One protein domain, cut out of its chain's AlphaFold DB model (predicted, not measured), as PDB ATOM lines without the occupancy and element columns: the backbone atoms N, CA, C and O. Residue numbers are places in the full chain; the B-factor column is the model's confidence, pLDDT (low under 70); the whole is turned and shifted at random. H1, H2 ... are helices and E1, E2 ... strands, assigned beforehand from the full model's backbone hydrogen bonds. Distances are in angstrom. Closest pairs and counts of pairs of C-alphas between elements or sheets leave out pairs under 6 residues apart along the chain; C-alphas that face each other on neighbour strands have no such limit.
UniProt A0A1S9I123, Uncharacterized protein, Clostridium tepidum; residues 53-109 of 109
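Overview. This is residues 53 to 109 of the 109 residues of an uncharacterized protein of Clostridium tepidum (UniProt A0A1S9I123). One long helix, H1, makes the length of the model, and a two-stranded hairpin, E1 and E2, packs along one side of its second half, with residues 62 to 73. Residues 53 to 61 of H1 stick out beyond these contacts, and the short H2 lies off to one side at the end of the model far from Tyr 53. The printed part has 57 residues, with two named helices and two named strands in the order H1, E1, E2, H2; the sheet is antiparallel, order E1 - E2, and the class is mixed, helices and strands. It is loose, with a radius of gyration of the C-alphas of 13.2 A, and elongated, spanning 41 by 22 by 21 A.

Arrangement. E1, residues 84 to 89, and E2, residues 94 to 99, form a hairpin, antiparallel at 161 degrees. N 85 and O 98 are 2.8 A apart and N 96 and O 87 2.9 A, both within hydrogen-bond range. The closest C-alphas of E2 and H1, residues 53 to 73, are those of Ala 97 and Glu 66, 5.7 A apart. Those of E1 and H1 are Ile 84 and Gly 70, at 6.2 A. H2, residues 105 to 108, is apart from H1 and from E1. Every O i to N i+4 pair of H1 is within hydrogen-bond range; H2 is too short for such a pair.

Along the chain. E1 measures 15.9 A from first to last C-alpha and E2 16.4 A. H1 runs 30.7 A from C-alpha 53 at (95.349, -3.711, -61.383) to C-alpha 73 at (87.219, -0.401, -90.841). H2 ends with C-alpha 108 at (76.464, -2.360, -94.175).

Size, cuts and confidence. The C-alphas farthest apart, of Tyr 53 and Asn 106, are 42.0 A apart. The printed part has no cut and no long link. Mean pLDDT of the printed part is 88.8; residues 106 to 109 are under 70.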
ATOM      1  N   TYR A  53      95.239  -2.728 -60.308       90.94
ATOM      2  CA  TYR A  53      95.349  -3.711 -61.383       90.94
ATOM      3  C   TYR A  53      94.147  -3.630 -62.333       90.94
ATOM      4  O   TYR A  53      94.320  -3.498 -63.548       90.94
ATOM      5  N   SER A  54      92.937  -3.594 -61.779       87.75
ATOM      6  CA  SER A  54      91.695  -3.382 -62.527       87.75
ATOM      7  C   SER A  54      91.701  -2.068 -63.318       87.75
ATOM      8  O   SER A  54      91.334  -2.057 -64.495       87.75
ATOM      9  N   CYS A  55      92.193  -0.969 -62.737       88.44
ATOM     10  CA  CYS A  55      92.317   0.312 -63.443       88.44
ATOM     11  C   CYS A  55      93.243   0.237 -64.667       88.44
ATOM     12  O   CYS A  55      92.907   0.753 -65.736       88.44
ATOM     13  N   ILE A  56      94.397  -0.426 -64.538       93.12
ATOM     14  CA  ILE A  56      95.330  -0.626 -65.654       93.12
ATOM     15  C   ILE A  56      94.670  -1.461 -66.755       93.12
ATOM     16  O   ILE A  56      94.764  -1.112 -67.935       93.12
ATOM     17  N   LEU A  57      93.960  -2.530 -66.384       92.06
ATOM     18  CA  LEU A  57      93.236  -3.362 -67.342       92.06
ATOM     19  C   LEU A  57      92.170  -2.571 -68.101       92.06
ATOM     20  O   LEU A  57      92.079  -2.719 -69.316       92.06
ATOM     21  N   ILE A  58      91.407  -1.701 -67.434       88.81
ATOM     22  CA  ILE A  58      90.409  -0.850 -68.101       88.81
ATOM     23  C   ILE A  58      91.064  -0.007 -69.201       88.81
ATOM     24  O   ILE A  58      90.555   0.038 -70.320       88.81
ATOM     25  N   ILE A  59      92.216   0.612 -68.926       91.62
ATOM     26  CA  ILE A  59      92.943   1.413 -69.923       91.62
ATOM     27  C   ILE A  59      93.385   0.541 -71.106       91.62
ATOM     28  O   ILE A  59      93.201   0.929 -72.261       91.62
ATOM     29  N   ILE A  60      93.922  -0.650 -70.834       95.00
ATOM     30  CA  ILE A  60      94.324  -1.605 -71.875       95.00
ATOM     31  C   ILE A  60      93.117  -2.000 -72.735       95.00
ATOM     32  O   ILE A  60      93.201  -1.969 -73.961       95.00
ATOM     33  N   PHE A  61      91.980  -2.316 -72.115       92.69
ATOM     34  CA  PHE A  61      90.764  -2.685 -72.832       92.69
ATOM     35  C   PHE A  61      90.186  -1.533 -73.655       92.69
ATOM     36  O   PHE A  61      89.688  -1.790 -74.747       92.69
ATOM     37  N   ILE A  62      90.299  -0.280 -73.203       92.00
ATOM     38  CA  ILE A  62      89.933   0.895 -74.012       92.00
ATOM     39  C   ILE A  62      90.804   0.962 -75.273       92.00
ATOM     40  O   ILE A  62      90.280   1.124 -76.371       92.00
ATOM     41  N   ILE A  63      92.122   0.777 -75.151       94.88
ATOM     42  CA  ILE A  63      93.026   0.777 -76.313       94.88
ATOM     43  C   ILE A  63      92.669  -0.366 -77.275       94.88
ATOM     44  O   ILE A  63      92.572  -0.153 -78.484       94.88
ATOM     45  N   ILE A  64      92.433  -1.572 -76.746       96.56
ATOM     46  CA  ILE A  64      92.017  -2.736 -77.540       96.56
ATOM     47  C   ILE A  64      90.676  -2.470 -78.238       96.56
ATOM     48  O   ILE A  64      90.526  -2.818 -79.407       96.56
ATOM     49  N   HIS A  65      89.719  -1.830 -77.565       92.69
ATOM     50  CA  HIS A  65      88.416  -1.485 -78.133       92.69
ATOM     51  C   HIS A  65      88.551  -0.589 -79.369       92.69
ATOM     52  O   HIS A  65      87.984  -0.893 -80.418       92.69
ATOM     53  N   GLU A  66      89.373   0.458 -79.293       94.06
ATOM     54  CA  GLU A  66      89.624   1.332 -80.443       94.06
ATOM     55  C   GLU A  66      90.340   0.600 -81.587       94.06
ATOM     56  O   GLU A  66      90.036   0.815 -82.762       94.06
ATOM     57  N   ILE A  67      91.248  -0.326 -81.266       95.19
ATOM     58  CA  ILE A  67      91.893  -1.184 -82.268       95.19
ATOM     59  C   ILE A  67      90.864  -2.084 -82.959       95.19
ATOM     60  O   ILE A  67      90.927  -2.231 -84.179       95.19
ATOM     61  N   ILE A  68      89.902  -2.655 -82.225       95.31
ATOM     62  CA  ILE A  68      88.828  -3.484 -82.796       95.31
ATOM     63  C   ILE A  68      87.994  -2.675 -83.797       95.31
ATOM     64  O   ILE A  68      87.723  -3.177 -84.889       95.31
ATOM     65  N   HIS A  69      87.652  -1.421 -83.482       91.88
ATOM     66  CA  HIS A  69      86.995  -0.523 -84.445       91.88
ATOM     67  C   HIS A  69      87.850  -0.306 -85.691       91.88
ATOM     68  O   HIS A  69      87.351  -0.403 -86.812       91.88
ATOM     69  N   GLY A  70      89.155  -0.084 -85.511       93.25
ATOM     70  CA  GLY A  70      90.104  -0.001 -86.619       93.25
ATOM     71  C   GLY A  70      90.101  -1.255 -87.501       93.25
ATOM     72  O   GLY A  70      89.965  -1.167 -88.718       93.25
ATOM     73  N   ILE A  71      90.174  -2.443 -86.899       94.12
ATOM     74  CA  ILE A  71      90.114  -3.718 -87.632       94.12
ATOM     75  C   ILE A  71      88.779  -3.846 -88.378       94.12
ATOM     76  O   ILE A  71      88.751  -4.338 -89.506       94.12
ATOM     77  N   GLY A  72      87.681  -3.379 -87.776       91.75
ATOM     78  CA  GLY A  72      86.377  -3.272 -88.426       91.75
ATOM     79  C   GLY A  72      86.432  -2.433 -89.704       91.75
ATOM     80  O   GLY A  72      85.987  -2.898 -90.749       91.75
ATOM     81  N   PHE A  73      87.052  -1.251 -89.658       91.56
ATOM     82  CA  PHE A  73      87.219  -0.401 -90.841       91.56
ATOM     83  C   PHE A  73      88.088  -1.039 -91.927       91.56
ATOM     84  O   PHE A  73      87.777  -0.880 -93.100       91.56
ATOM     85  N   CYS A  74      89.128  -1.798 -91.576       91.00
ATOM     86  CA  CYS A  74      89.961  -2.499 -92.565       91.00
ATOM     87  C   CYS A  74      89.227  -3.601 -93.344       91.00
ATOM     88  O   CYS A  74      89.761  -4.090 -94.333       91.00
ATOM     89  N   ARG A  75      88.032  -4.027 -92.914       90.06
ATOM     90  CA  ARG A  75      87.203  -4.961 -93.698       90.06
ATOM     91  C   ARG A  75      86.533  -4.297 -94.901       90.06
ATOM     92  O   ARG A  75      86.000  -4.998 -95.751       90.06
ATOM     93  N   ALA A  76      86.529  -2.970 -94.953       88.69
ATOM     94  CA  ALA A  76      86.003  -2.224 -96.076       88.69
ATOM     95  C   ALA A  76      86.957  -2.269 -97.277       88.69
ATOM     96  O   ALA A  76      88.156  -2.021 -97.131       88.69
ATOM     97  N   ASP A  77      86.411  -2.495 -98.473       84.94
ATOM     98  CA  ASP A  77      87.193  -2.473 -99.709       84.94
ATOM     99  C   ASP A  77      87.934  -1.139 -99.882       84.94
ATOM    100  O   ASP A  77      87.344  -0.056 -99.835       84.94
ATOM    101  N   GLY A  78      89.249  -1.227-100.097       87.25
ATOM    102  CA  GLY A  78      90.119  -0.072-100.324       87.25
ATOM    103  C   GLY A  78      90.575   0.673 -99.063       87.25
ATOM    104  O   GLY A  78      91.343   1.628 -99.192       87.25
ATOM    105  N   VAL A  79      90.170   0.247 -97.860       92.81
ATOM    106  CA  VAL A  79      90.636   0.835 -96.593       92.81
ATOM    107  C   VAL A  79      91.871   0.098 -96.078       92.81
ATOM    108  O   VAL A  79      91.858  -1.114 -95.893       92.81
ATOM    109  N   ASN A  80      92.942   0.838 -95.785       93.88
ATOM    110  CA  ASN A  80      94.144   0.304 -95.145       93.88
ATOM    111  C   ASN A  80      94.298   0.853 -93.720       93.88
ATOM    112  O   ASN A  80      93.753   1.901 -93.381       93.88
ATOM    113  N   TRP A  81      95.151   0.222 -92.902       93.94
ATOM    114  CA  TRP A  81      95.406   0.682 -91.525       93.94
ATOM    115  C   TRP A  81      95.864   2.147 -91.443       93.94
ATOM    116  O   TRP A  81      95.462   2.889 -90.551       93.94
ATOM    117  N   LYS A  82      96.652   2.604 -92.427       94.50
ATOM    118  CA  LYS A  82      97.107   4.003 -92.546       94.50
ATOM    119  C   LYS A  82      95.959   5.010 -92.700       94.50
ATOM    120  O   LYS A  82      96.150   6.193 -92.410       94.50
ATOM    121  N   ASP A  83      94.794   4.564 -93.164       95.00
ATOM    122  CA  ASP A  83      93.616   5.397 -93.411       95.00
ATOM    123  C   ASP A  83      92.755   5.547 -92.149       95.00
ATOM    124  O   ASP A  83      91.881   6.412 -92.093       95.00
ATOM    125  N   ILE A  84      93.049   4.783 -91.096       95.50
ATOM    126  CA  ILE A  84      92.363   4.832 -89.807       95.50
ATOM    127  C   ILE A  84      93.104   5.784 -88.870       95.50
ATOM    128  O   ILE A  84      94.335   5.839 -88.832       95.50
ATOM    129  N   LYS A  85      92.345   6.562 -88.101       94.88
ATOM    130  CA  LYS A  85      92.860   7.376 -87.008       94.88
ATOM    131  C   LYS A  85      92.198   6.941 -85.709       94.88
ATOM    132  O   LYS A  85      90.994   7.114 -85.536       94.88
ATOM    133  N   LEU A  86      93.020   6.401 -84.815       95.44
ATOM    134  CA  LEU A  86      92.667   6.138 -83.424       95.44
ATOM    135  C   LEU A  86      93.161   7.304 -82.566       95.44
ATOM    136  O   LEU A  86      94.216   7.881 -82.846       95.44
ATOM    137  N   GLY A  87      92.420   7.661 -81.527       93.12
ATOM    138  CA  GLY A  87      92.836   8.713 -80.616       93.12
ATOM    139  C   GLY A  87      91.974   8.818 -79.371       93.12
ATOM    140  O   GLY A  87      91.044   8.048 -79.155       93.12
ATOM    141  N   PHE A  88      92.305   9.804 -78.542       92.12
ATOM    142  CA  PHE A  88      91.590  10.097 -77.310       92.12
ATOM    143  C   PHE A  88      91.367  11.602 -77.189       92.12
ATOM    144  O   PHE A  88      92.310  12.389 -77.295       92.12
ATOM    145  N   ASN A  89      90.118  12.019 -76.993       90.19
ATOM    146  CA  ASN A  89      89.792  13.409 -76.715       90.19
ATOM    147  C   ASN A  89      89.736  13.631 -75.205       90.19
ATOM    148  O   ASN A  89      88.770  13.253 -74.548       90.19
ATOM    149  N   ILE A  90      90.753  14.302 -74.667       88.81
ATOM    150  CA  ILE A  90      90.878  14.521 -73.224       88.81
ATOM    151  C   ILE A  90      89.804  15.460 -72.663       88.81
ATOM    152  O   ILE A  90      89.406  15.310 -71.514       88.81
ATOM    153  N   LYS A  91      89.294  16.401 -73.473       87.94
ATOM    154  CA  LYS A  91      88.266  17.362 -73.036       87.94
ATOM    155  C   LYS A  91      86.920  16.687 -72.793       87.94
ATOM    156  O   LYS A  91      86.145  17.160 -71.973       87.94
ATOM    157  N   THR A  92      86.641  15.615 -73.529       84.00
ATOM    158  CA  THR A  92      85.386  14.859 -73.433       84.00
ATOM    159  C   THR A  92      85.586  13.454 -72.868       84.00
ATOM    160  O   THR A  92      84.624  12.697 -72.795       84.00
ATOM    161  N   LEU A  93      86.822  13.101 -72.488       86.88
ATOM    162  CA  LEU A  93      87.246  11.761 -72.064       86.88
ATOM    163  C   LEU A  93      86.750  10.654 -73.008       86.88
ATOM    164  O   LEU A  93      86.299   9.598 -72.576       86.88
ATOM    165  N   THR A  94      86.788  10.924 -74.314       88.00
ATOM    166  CA  THR A  94      86.194  10.046 -75.328       88.00
ATOM    167  C   THR A  94      87.293   9.411 -76.175       88.00
ATOM    168  O   THR A  94      87.978  10.143 -76.902       88.00
ATOM    169  N   PRO A  95      87.484   8.084 -76.110       90.94
ATOM    170  CA  PRO A  95      88.283   7.385 -77.104       90.94
ATOM    171  C   PRO A  95      87.531   7.393 -78.445       90.94
ATOM    172  O   PRO A  95      86.300   7.463 -78.476       90.94
ATOM    173  N   TYR A  96      88.259   7.436 -79.558       90.94
ATOM    174  CA  TYR A  96      87.645   7.451 -80.879       90.94
ATOM    175  C   TYR A  96      88.482   6.717 -81.922       90.94
ATOM    176  O   TYR A  96      89.711   6.826 -81.963       90.94
ATOM    177  N   ALA A  97      87.771   6.096 -82.856       92.44
ATOM    178  CA  ALA A  97      88.294   5.515 -84.076       92.44
ATOM    179  C   ALA A  97      87.503   6.073 -85.261       92.44
ATOM    180  O   ALA A  97      86.273   6.005 -85.279       92.44
ATOM    181  N   HIS A  98      88.181   6.620 -86.268       90.06
ATOM    182  CA  HIS A  98      87.515   7.023 -87.506       90.06
ATOM    183  C   HIS A  98      88.356   6.716 -88.742       90.06
ATOM    184  O   HIS A  98      89.585   6.810 -88.727       90.06
ATOM    185  N   CYS A  99      87.681   6.386 -89.842       91.44
ATOM    186  CA  CYS A  99      88.305   6.310 -91.155       91.44
ATOM    187  C   CYS A  99      88.443   7.724 -91.744       91.44
ATOM    188  O   CYS A  99      87.552   8.562 -91.596       91.44
ATOM    189  N   LYS A 100      89.584   8.022 -92.370       91.44
ATOM    190  CA  LYS A 100      89.871   9.322 -93.007       91.44
ATOM    191  C   LYS A 100      89.373   9.396 -94.451       91.44
ATOM    192  O   LYS A 100      89.327  10.488 -95.011       91.44
ATOM    193  N   ILE A 101      89.024   8.256 -95.040       89.94
ATOM    194  CA  ILE A 101      88.494   8.157 -96.398       89.94
ATOM    195  C   ILE A 101      87.023   7.747 -96.369       89.94
ATOM    196  O   ILE A 101      86.531   7.179 -95.395       89.94
ATOM    197  N   SER A 102      86.307   8.061 -97.445       86.06
ATOM    198  CA  SER A 102      84.927   7.623 -97.630       86.06
ATOM    199  C   SER A 102      84.871   6.119 -97.876       86.06
ATOM    200  O   SER A 102      85.598   5.605 -98.725       86.06
ATOM    201  N   ILE A 103      83.961   5.443 -97.185       85.44
ATOM    202  CA  ILE A 103      83.720   4.008 -97.312       85.44
ATOM    203  C   ILE A 103      82.414   3.786 -98.088       85.44
ATOM    204  O   ILE A 103      81.449   4.527 -97.897       85.44
ATOM    205  N   SER A 104      82.375   2.776 -98.964       80.06
ATOM    206  CA  SER A 104      81.142   2.399 -99.668       80.06
ATOM    207  C   SER A 104      80.072   1.909 -98.687       80.06
ATOM    208  O   SER A 104      80.345   1.096 -97.808       80.06
ATOM    209  N   ALA A 105      78.825   2.352 -98.857       72.00
ATOM    210  CA  ALA A 105      77.718   1.916 -98.003       72.00
ATOM    211  C   ALA A 105      77.388   0.415 -98.146       72.00
ATOM    212  O   ALA A 105      76.741  -0.142 -97.264       72.00
ATOM    213  N   ASN A 106      77.872  -0.245 -99.209       69.62
ATOM    214  CA  ASN A 106      77.674  -1.680 -99.458       69.62
ATOM    215  C   ASN A 106      78.262  -2.591 -98.362       69.62
ATOM    216  O   ASN A 106      78.010  -3.783 -98.355       69.62
ATOM    217  N   ILE A 107      79.059  -2.052 -97.440       68.00
ATOM    218  CA  ILE A 107      79.645  -2.823 -96.332       68.00
ATOM    219  C   ILE A 107      78.649  -3.000 -95.168       68.00
ATOM    220  O   ILE A 107      78.890  -3.793 -94.262       68.00
ATOM    221  N   TYR A 108      77.526  -2.273 -95.185       61.00
ATOM    222  CA  TYR A 108      76.464  -2.360 -94.175       61.00
ATOM    223  C   TYR A 108      75.229  -3.160 -94.640       61.00
ATOM    224  O   TYR A 108      74.248  -3.209 -93.899       61.00
ATOM    225  N   ILE A 109      75.255  -3.722 -95.857       50.28
ATOM    226  CA  ILE A 109      74.171  -4.502 -96.489       50.28
ATOM    227  C   ILE A 109      74.622  -5.959 -96.579       50.28
ATOM    228  O   ILE A 109      73.790  -6.839 -96.270       50.28
TER     229      ILE A 109